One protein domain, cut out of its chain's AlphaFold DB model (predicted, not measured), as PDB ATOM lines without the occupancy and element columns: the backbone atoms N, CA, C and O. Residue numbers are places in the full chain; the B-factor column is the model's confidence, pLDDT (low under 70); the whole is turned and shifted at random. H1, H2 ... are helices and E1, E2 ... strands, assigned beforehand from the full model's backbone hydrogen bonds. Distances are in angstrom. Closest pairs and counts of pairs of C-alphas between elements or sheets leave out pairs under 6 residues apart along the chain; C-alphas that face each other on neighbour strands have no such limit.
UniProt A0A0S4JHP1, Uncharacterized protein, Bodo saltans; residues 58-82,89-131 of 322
ATOM      1  N   SER A  58      59.459  44.125   8.493       76.44
ATOM      2  CA  SER A  58      59.517  42.707   8.117       76.44
ATOM      3  C   SER A  58      59.048  41.793   9.256       76.44
ATOM      4  O   SER A  58      58.282  40.860   9.014       76.44
ATOM      5  N   ALA A  59      59.417  42.096  10.505       80.75
ATOM      6  CA  ALA A  59      58.964  41.349  11.677       80.75
ATOM      7  C   ALA A  59      57.448  41.481  11.914       80.75
ATOM      8  O   ALA A  59      56.788  40.492  12.234       80.75
ATOM      9  N   ALA A  60      56.875  42.672  11.715       83.69
ATOM     10  CA  ALA A  60      55.430  42.888  11.819       83.69
ATOM     11  C   ALA A  60      54.653  42.107  10.743       83.69
ATOM     12  O   ALA A  60      53.668  41.436  11.055       83.69
ATOM     13  N   MET A  61      55.140  42.113   9.498       89.44
ATOM     14  CA  MET A  61      54.528  41.357   8.398       89.44
ATOM     15  C   MET A  61      54.603  39.838   8.625       89.44
ATOM     16  O   MET A  61      53.643  39.115   8.363       89.44
ATOM     17  N   GLN A  62      55.718  39.334   9.162       88.62
ATOM     18  CA  GLN A  62      55.850  37.911   9.488       88.62
ATOM     19  C   GLN A  62      54.922  37.476  10.630       88.62
ATOM     20  O   GLN A  62      54.375  36.374  10.571       88.62
ATOM     21  N   ARG A  63      54.691  38.336  11.631       88.94
ATOM     22  CA  ARG A  63      53.707  38.077  12.697       88.94
ATOM     23  C   ARG A  63      52.286  38.005  12.147       88.94
ATOM     24  O   ARG A  63      51.589  37.037  12.433       88.94
ATOM     25  N   TYR A  64      51.907  38.941  11.279       91.25
ATOM     26  CA  TYR A  64      50.600  38.930  10.620       91.25
ATOM     27  C   TYR A  64      50.367  37.641   9.810       91.25
ATOM     28  O   TYR A  64      49.341  36.980   9.957       91.25
ATOM     29  N   LEU A  65      51.352  37.208   9.015       90.94
ATOM     30  CA  LEU A  65      51.249  35.967   8.235       90.94
ATOM     31  C   LEU A  65      51.202  34.702   9.111       90.94
ATOM     32  O   LEU A  65      50.582  33.706   8.726       90.94
ATOM     33  N   ALA A  66      51.856  34.713  10.275       87.31
ATOM     34  CA  ALA A  66      51.783  33.617  11.239       87.31
ATOM     35  C   ALA A  66      50.397  33.541  11.903       87.31
ATOM     36  O   ALA A  66      49.824  32.453  11.997       87.31
ATOM     37  N   GLU A  67      49.827  34.685  12.284       87.69
ATOM     38  CA  GLU A  67      48.468  34.783  12.827       87.69
ATOM     39  C   GLU A  67      47.412  34.380  11.794       87.69
ATOM     40  O   GLU A  67      46.497  33.622  12.115       87.69
ATOM     41  N   GLU A  68      47.570  34.768  10.526       86.94
ATOM     42  CA  GLU A  68      46.646  34.376   9.459       86.94
ATOM     43  C   GLU A  68      46.690  32.861   9.190       86.94
ATOM     44  O   GLU A  68      45.653  32.219   8.989       86.94
ATOM     45  N   LYS A  69      47.877  32.239   9.242       84.38
ATOM     46  CA  LYS A  69      48.015  30.774   9.156       84.38
ATOM     47  C   LYS A  69      47.380  30.074  10.356       84.38
ATOM     48  O   LYS A  69      46.678  29.078  10.160       84.38
ATOM     49  N   ALA A  70      47.569  30.598  11.567       76.44
ATOM     50  CA  ALA A  70      46.924  30.080  12.770       76.44
ATOM     51  C   ALA A  70      45.393  30.185  12.660       76.44
ATOM     52  O   ALA A  70      44.688  29.195  12.863       76.44
ATOM     53  N   PHE A  71      44.880  31.327  12.204       76.06
ATOM     54  CA  PHE A  71      43.456  31.556  11.976       76.06
ATOM     55  C   PHE A  71      42.871  30.605  10.921       76.06
ATOM     56  O   PHE A  71      41.856  29.950  11.164       76.06
ATOM     57  N   ARG A  72      43.541  30.431   9.773       67.12
ATOM     58  CA  ARG A  72      43.119  29.483   8.722       67.12
ATOM     59  C   ARG A  72      43.164  28.026   9.192       67.12
ATOM     60  O   ARG A  72      42.298  27.240   8.808       67.12
ATOM     61  N   SER A  73      44.138  27.654  10.025       65.25
ATOM     62  CA  SER A  73      44.220  26.309  10.613       65.25
ATOM     63  C   SER A  73      43.108  26.051  11.637       65.25
ATOM     64  O   SER A  73      42.514  24.972  11.634       65.25
ATOM     65  N   SER A  74      42.738  27.072  12.416       58.06
ATOM     66  CA  SER A  74      41.599  27.031  13.334       58.06
ATOM     67  C   SER A  74      40.286  26.906  12.558       58.06
ATOM     68  O   SER A  74      39.502  26.002  12.820       58.06
ATOM     69  N   ARG A  75      40.092  27.665  11.470       51.06
ATOM     70  CA  ARG A  75      38.893  27.558  10.612       51.06
ATOM     71  C   ARG A  75      38.708  26.163   9.989       51.06
ATOM     72  O   ARG A  75      37.578  25.723   9.811       51.06
ATOM     73  N   ARG A  76      39.795  25.423   9.718       49.81
ATOM     74  CA  ARG A  76      39.738  24.012   9.271       49.81
ATOM     75  C   ARG A  76      39.348  23.026  10.379       49.81
ATOM     76  O   ARG A  76      38.851  21.947  10.070       49.81
ATOM     77  N   GLN A  77      39.532  23.366  11.656       48.28
ATOM     78  CA  GLN A  77      38.976  22.578  12.764       48.28
ATOM     79  C   GLN A  77      37.465  22.796  12.928       48.28
ATOM     80  O   GLN A  77      36.776  21.908  13.422       48.28
ATOM     81  N   TRP A  78      36.940  23.930  12.457       42.34
ATOM     82  CA  TRP A  78      35.528  24.306  12.593       42.34
ATOM     83  C   TRP A  78      34.631  23.711  11.498       42.34
ATOM     84  O   TRP A  78      33.412  23.808  11.583       42.34
ATOM     85  N   SER A  79      35.202  23.048  10.485       39.41
ATOM     86  CA  SER A  79      34.446  22.389   9.410       39.41
ATOM     87  C   SER A  79      34.115  20.917   9.691       39.41
ATOM     88  O   SER A  79      33.703  20.200   8.779       39.41
ATOM     89  N   LYS A  80      34.318  20.424  10.920       43.62
ATOM     90  CA  LYS A  80      33.869  19.083  11.319       43.62
ATOM     91  C   LYS A  80      32.502  19.195  12.003       43.62
ATOM     92  O   LYS A  80      32.410  19.880  13.021       43.62
ATOM     93  N   PRO A  81      31.444  18.551  11.478       39.91
ATOM     94  CA  PRO A  81      30.123  18.621  12.085       39.91
ATOM     95  C   PRO A  81      30.130  17.996  13.488       39.91
ATOM     96  O   PRO A  81      30.865  17.051  13.776       39.91
ATOM     97  N   SER A  82      29.305  18.576  14.353       50.03
ATOM     98  CA  SER A  82      29.090  18.290  15.772       50.03
ATOM     99  C   SER A  82      28.907  16.799  16.101       50.03
ATOM    100  O   SER A  82      27.800  16.265  16.119       50.03
ATOM    101  N   ASN A  89      28.454  11.521  26.745       48.31
ATOM    102  CA  ASN A  89      29.558  11.806  27.647       48.31
ATOM    103  C   ASN A  89      29.539  13.294  28.021       48.31
ATOM    104  O   ASN A  89      30.033  14.138  27.272       48.31
ATOM    105  N   PRO A  90      28.978  13.661  29.190       50.12
ATOM    106  CA  PRO A  90      28.811  15.060  29.597       50.12
ATOM    107  C   PRO A  90      30.140  15.802  29.835       50.12
ATOM    108  O   PRO A  90      30.138  17.000  30.111       50.12
ATOM    109  N   ARG A  91      31.278  15.103  29.732       52.78
ATOM    110  CA  ARG A  91      32.633  15.663  29.832       52.78
ATOM    111  C   ARG A  91      33.172  16.235  28.513       52.78
ATOM    112  O   ARG A  91      34.153  16.961  28.559       52.78
ATOM    113  N   GLU A  92      32.546  15.947  27.370       50.25
ATOM    114  CA  GLU A  92      33.056  16.321  26.035       50.25
ATOM    115  C   GLU A  92      32.445  17.616  25.464       50.25
ATOM    116  O   GLU A  92      32.673  17.956  24.303       50.25
ATOM    117  N   ILE A  93      31.672  18.367  26.257       54.25
ATOM    118  CA  ILE A  93      31.091  19.647  25.823       54.25
ATOM    119  C   ILE A  93      32.202  20.718  25.798       54.25
ATOM    120  O   ILE A  93      32.715  21.058  26.869       54.25
ATOM    121  N   PRO A  94      32.574  21.278  24.626       45.34
ATOM    122  CA  PRO A  94      33.670  22.238  24.529       45.34
ATOM    123  C   PRO A  94      33.385  23.525  25.312       45.34
ATOM    124  O   PRO A  94      32.260  24.030  25.348       45.34
ATOM    125  N   GLU A  95      34.428  24.094  25.917       50.44
ATOM    126  CA  GLU A  95      34.390  25.417  26.534       50.44
ATOM    127  C   GLU A  95      34.300  26.509  25.464       50.44
ATOM    128  O   GLU A  95      35.289  27.127  25.078       50.44
ATOM    129  N   HIS A  96      33.090  26.785  24.989       48.06
ATOM    130  CA  HIS A  96      32.839  28.022  24.265       48.06
ATOM    131  C   HIS A  96      32.956  29.185  25.267       48.06
ATOM    132  O   HIS A  96      32.238  29.250  26.277       48.06
ATOM    133  N   ARG A  97      33.968  30.034  25.049       41.34
ATOM    134  CA  ARG A  97      34.277  31.224  25.849       41.34
ATOM    135  C   ARG A  97      33.225  32.306  25.597       41.34
ATOM    136  O   ARG A  97      33.431  33.184  24.772       41.34
ATOM    137  N   SER A  98      32.151  32.253  26.371       45.56
ATOM    138  CA  SER A  98      31.405  33.445  26.771       45.56
ATOM    139  C   SER A  98      31.437  33.496  28.297       45.56
ATOM    140  O   SER A  98      31.100  32.490  28.939       45.56
ATOM    141  N   PRO A  99      31.922  34.591  28.903       53.56
ATOM    142  CA  PRO A  99      31.745  34.796  30.323       53.56
ATOM    143  C   PRO A  99      30.273  35.140  30.562       53.56
ATOM    144  O   PRO A  99      29.691  35.934  29.830       53.56
ATOM    145  N   SER A 100      29.727  34.555  31.627       58.19
ATOM    146  CA  SER A 100      28.523  35.023  32.319       58.19
ATOM    147  C   SER A 100      27.175  34.531  31.777       58.19
ATOM    148  O   SER A 100      26.634  35.066  30.823       58.19
ATOM    149  N   VAL A 101      26.615  33.583  32.542       54.69
ATOM    150  CA  VAL A 101      25.183  33.260  32.679       54.69
ATOM    151  C   VAL A 101      24.512  32.630  31.451       54.69
ATOM    152  O   VAL A 101      24.457  33.206  30.372       54.69
ATOM    153  N   ASP A 102      23.941  31.443  31.653       74.69
ATOM    154  CA  ASP A 102      23.101  30.773  30.662       74.69
ATOM    155  C   ASP A 102      21.626  31.013  31.026       74.69
ATOM    156  O   ASP A 102      21.254  31.020  32.202       74.69
ATOM    157  N   LEU A 103      20.772  31.213  30.025       64.69
ATOM    158  CA  LEU A 103      19.322  31.282  30.223       64.69
ATOM    159  C   LEU A 103      18.756  29.860  30.212       64.69
ATOM    160  O   LEU A 103      18.972  29.110  29.258       64.69
ATOM    161  N   ALA A 104      18.014  29.491  31.253       77.94
ATOM    162  CA  ALA A 104      17.283  28.234  31.316       77.94
ATOM    163  C   ALA A 104      15.783  28.490  31.407       77.94
ATOM    164  O   ALA A 104      15.317  29.339  32.160       77.94
ATOM    165  N   TYR A 105      15.019  27.727  30.632       71.31
ATOM    166  CA  TYR A 105      13.567  27.798  30.651       71.31
ATOM    167  C   TYR A 105      13.003  26.816  31.683       71.31
ATOM    168  O   TYR A 105      13.209  25.600  31.591       71.31
ATOM    169  N   ASN A 106      12.292  27.347  32.672       77.12
ATOM    170  CA  ASN A 106      11.647  26.587  33.726       77.12
ATOM    171  C   ASN A 106      10.225  26.201  33.298       77.12
ATOM    172  O   ASN A 106       9.279  26.971  33.436       77.12
ATOM    173  N   VAL A 107      10.068  24.962  32.825       74.94
ATOM    174  CA  VAL A 107       8.788  24.422  32.325       74.94
ATOM    175  C   VAL A 107       7.679  24.428  33.385       74.94
ATOM    176  O   VAL A 107       6.505  24.473  33.038       74.94
ATOM    177  N   LYS A 108       8.017  24.369  34.681       81.56
ATOM    178  CA  LYS A 108       7.002  24.336  35.749       81.56
ATOM    179  C   LYS A 108       6.358  25.694  35.989       81.56
ATOM    180  O   LYS A 108       5.189  25.745  36.353       81.56
ATOM    181  N   ASN A 109       7.133  26.754  35.797       81.12
ATOM    182  CA  ASN A 109       6.739  28.112  36.141       81.12
ATOM    183  C   ASN A 109       6.574  28.998  34.900       81.12
ATOM    184  O   ASN A 109       6.346  30.188  35.061       81.12
ATOM    185  N   ASP A 110       6.743  28.440  33.695       83.12
ATOM    186  CA  ASP A 110       6.712  29.153  32.409       83.12
ATOM    187  C   ASP A 110       7.559  30.440  32.415       83.12
ATOM    188  O   ASP A 110       7.158  31.509  31.963       83.12
ATOM    189  N   THR A 111       8.746  30.354  33.017       79.94
ATOM    190  CA  THR A 111       9.645  31.496  33.235       79.94
ATOM    191  C   THR A 111      11.034  31.196  32.701       79.94
ATOM    192  O   THR A 111      11.492  30.051  32.688       79.94
ATOM    193  N   ILE A 112      11.712  32.242  32.233       80.06
ATOM    194  CA  ILE A 112      13.117  32.177  31.837       80.06
ATOM    195  C   ILE A 112      13.939  32.654  33.029       80.06
ATOM    196  O   ILE A 112      13.827  33.805  33.446       80.06
ATOM    197  N   GLU A 113      14.767  31.771  33.570       83.94
ATOM    198  CA  GLU A 113      15.658  32.069  34.682       83.94
ATOM    199  C   GLU A 113      17.093  32.210  34.170       83.94
ATOM    200  O   GLU A 113      17.556  31.473  33.294       83.94
ATOM    201  N   THR A 114      17.812  33.184  34.718       83.50
ATOM    202  CA  THR A 114      19.249  33.337  34.501       83.50
ATOM    203  C   THR A 114      19.975  32.437  35.488       83.50
ATOM    204  O   THR A 114      19.910  32.652  36.695       83.50
ATOM    205  N   ILE A 115      20.669  31.417  34.986       85.06
ATOM    206  CA  ILE A 115      21.366  30.443  35.824       85.06
ATOM    207  C   ILE A 115      22.867  30.451  35.564       85.06
ATOM    208  O   ILE A 115      23.368  30.784  34.486       85.06
ATOM    209  N   SER A 116      23.628  30.061  36.582       86.00
ATOM    210  CA  SER A 116      25.071  29.920  36.423       86.00
ATOM    211  C   SER A 116      25.404  28.792  35.436       86.00
ATOM    212  O   SER A 116      24.731  27.762  35.392       86.00
ATOM    213  N   LYS A 117      26.520  28.909  34.708       81.19
ATOM    214  CA  LYS A 117      27.009  27.861  33.783       81.19
ATOM    215  C   LYS A 117      27.166  26.489  34.459       81.19
ATOM    216  O   LYS A 117      26.982  25.437  33.848       81.19
ATOM    217  N   LYS A 118      27.512  26.483  35.752       84.62
ATOM    218  CA  LYS A 118      27.625  25.261  36.566       84.62
ATOM    219  C   LYS A 118      26.262  24.606  36.790       84.62
ATOM    220  O   LYS A 118      26.162  23.380  36.772       84.62
ATOM    221  N   GLU A 119      25.235  25.412  37.001       82.88
ATOM    222  CA  GLU A 119      23.862  24.965  37.196       82.88
ATOM    223  C   GLU A 119      23.230  24.491  35.889       82.88
ATOM    224  O   GLU A 119      22.654  23.404  35.867       82.88
ATOM    225  N   ALA A 120      23.483  25.190  34.778       81.88
ATOM    226  CA  ALA A 120      23.076  24.752  33.444       81.88
ATOM    227  C   ALA A 120      23.633  23.358  33.118       81.88
ATOM    228  O   ALA A 120      22.885  22.456  32.748       81.88
ATOM    229  N   ARG A 121      24.928  23.123  33.384       79.75
ATOM    230  CA  ARG A 121      25.557  21.798  33.223       79.75
ATOM    231  C   ARG A 121      24.884  20.713  34.065       79.75
ATOM    232  O   ARG A 121      24.673  19.606  33.573       79.75
ATOM    233  N   ARG A 122      24.552  21.006  35.328       84.25
ATOM    234  CA  ARG A 122      23.862  20.052  36.214       84.25
ATOM    235  C   ARG A 122      22.453  19.741  35.712       84.25
ATOM    236  O   ARG A 122      22.079  18.571  35.688       84.25
ATOM    237  N   ALA A 123      21.709  20.755  35.275       80.81
ATOM    238  CA  ALA A 123      20.364  20.597  34.734       80.81
ATOM    239  C   ALA A 123      20.366  19.781  33.430       80.81
ATOM    240  O   ALA A 123      19.601  18.824  33.304       80.81
ATOM    241  N   SER A 124      21.276  20.080  32.497       80.69
ATOM    242  CA  SER A 124      21.434  19.311  31.256       80.69
ATOM    243  C   SER A 124      21.852  17.864  31.523       80.69
ATOM    244  O   SER A 124      21.301  16.949  30.914       80.69
ATOM    245  N   ALA A 125      22.774  17.628  32.463       80.44
ATOM    246  CA  ALA A 125      23.165  16.273  32.847       80.44
ATOM    247  C   ALA A 125      21.984  15.493  33.450       80.44
ATOM    248  O   ALA A 125      21.719  14.370  33.031       80.44
ATOM    249  N   ALA A 126      21.229  16.099  34.373       81.62
ATOM    250  CA  ALA A 126      20.041  15.480  34.960       81.62
ATOM    251  C   ALA A 126      18.966  15.163  33.905       81.62
ATOM    252  O   ALA A 126      18.335  14.105  33.959       81.62
ATOM    253  N   PHE A 127      18.785  16.044  32.916       79.81
ATOM    254  CA  PHE A 127      17.873  15.816  31.796       79.81
ATOM    255  C   PHE A 127      18.295  14.612  30.943       79.81
ATOM    256  O   PHE A 127      17.462  13.756  30.644       79.81
ATOM    257  N   LEU A 128      19.585  14.508  30.606       78.94
ATOM    258  CA  LEU A 128      20.126  13.391  29.826       78.94
ATOM    259  C   LEU A 128      20.018  12.054  30.571       78.94
ATOM    260  O   LEU A 128      19.647  11.056  29.959       78.94
ATOM    261  N   VAL A 129      20.249  12.030  31.891       79.62
ATOM    262  CA  VAL A 129      20.043  10.817  32.711       79.62
ATOM    263  C   VAL A 129      18.575  10.387  32.713       79.62
ATOM    264  O   VAL A 129      18.278   9.196  32.660       79.62
ATOM    265  N   LYS A 130      17.641  11.343  32.745       77.62
ATOM    266  CA  LYS A 130      16.202  11.052  32.772       77.62
ATOM    267  C   LYS A 130      15.631  10.669  31.398       77.62
ATOM    268  O   LYS A 130      14.587  10.025  31.348       77.62
ATOM    269  N   SER A 131      16.290  11.055  30.302       76.81
ATOM    270  CA  SER A 131      15.825  10.834  28.920       76.81
ATOM    271  C   SER A 131      16.939  10.306  27.995       76.81
ATOM    272  O   SER A 131      17.328  11.000  27.054       76.81
TER     273      SER A 131
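This is residues 58 to 82 and 89 to 131 of the 322 residues of an uncharacterized protein of Bodo saltans (UniProt A0A0S4JHP1). A long single helix, H1, sticks out as an arm from a small body, in which the hairpin of two short strands, E1 and E2, and the second helix, H2, meet in a V. The V has its point where E1 begins and H2 begins, and an unnamed stretch, residues 89 to 101, bows out in an arc before it runs into E1; the arm makes much of the length. The printed part has 68 residues, with two named helices and two named strands in the order H1, E1, E2, H2; the sheet has the order E1 - E2 and is antiparallel, and the class is mixed, helices and strands. The whole is extended, with a radius of gyration of the C-alphas of 19.2 A, and the C-alphas span 62 by 23 by 17 A along their three main axes.

H1, residues 58 to 77, is the first element of the printed part, and residues 58 to 82, of which 58 to 77 belong to H1, stand free, with no C-alpha 8 or more residues away along the chain within 10 A. Beyond the cut and the unnamed stretch come E1, residues 102 to 106, and E2, residues 111 to 115, which form a hairpin. E1 and E2 are antiparallel neighbours, with an angle of 145 degrees between their N-to-C directions. The C-alphas of Leu 103 and Thr 114 face each other at 4.7 A, and those of Tyr 105 and Ile 112 at 4.6 A. Across the pair, N 104 and O 113 are within hydrogen-bond range at 2.9 A, and so are N 106 and O 111 at 2.8 A. H2, residues 117 to 130, follows E2 by a tight link of 1 residue. Between E1 and H2 there are 3 pairs of C-alphas within 8 A, and the closest C-alphas of the two are those of Asp 102 and Lys 117, 5.8 A apart; the centres of E1 and H2 are 11.4 A apart. Residues 117 to 124 of H2 have 11 pairs of C-alphas within 10 A with E1 and 3 with E2. H1 is apart from E2 and from H2. In H1 and H2 every O i to N i+4 pair is within hydrogen-bond range.

H1 begins with C-alpha 58 at (59.517, 42.707, 8.117) and ends with C-alpha 77 at (38.976, 22.578, 12.764), 29.1 A from first to last C-alpha. E1 runs from Asp 102, with its C-alpha at (23.101, 30.773, 30.662), to Asn 106, over 12.6 A. E2 runs from Thr 111 to Ile 115, over 12.0 A. H2 runs from Lys 117 to Lys 130, over 20.0 A, and ends with C-alpha 130 at (16.202, 11.052, 32.772).

The two C-alphas farthest apart are those of Ser 58 and Lys 108, at 62.1 A. Residues 106 to 111 stand free as well; without the stretches that stand free, the body has 37 residues and spans 27 by 23 by 11 A. Residues 83 to 88 are cut out, and C-alphas 82 and 89 are 13.5 A apart across the cut. The link from H1 to E1 runs across this cut, while the links from E1 to E2 and from E2 to H2 are tight. The mean pLDDT of the printed part, the model's own confidence, is 70.5, and 25 printed residues are under 70: residues 72 to 82, residues 89 to 101 and residue 103.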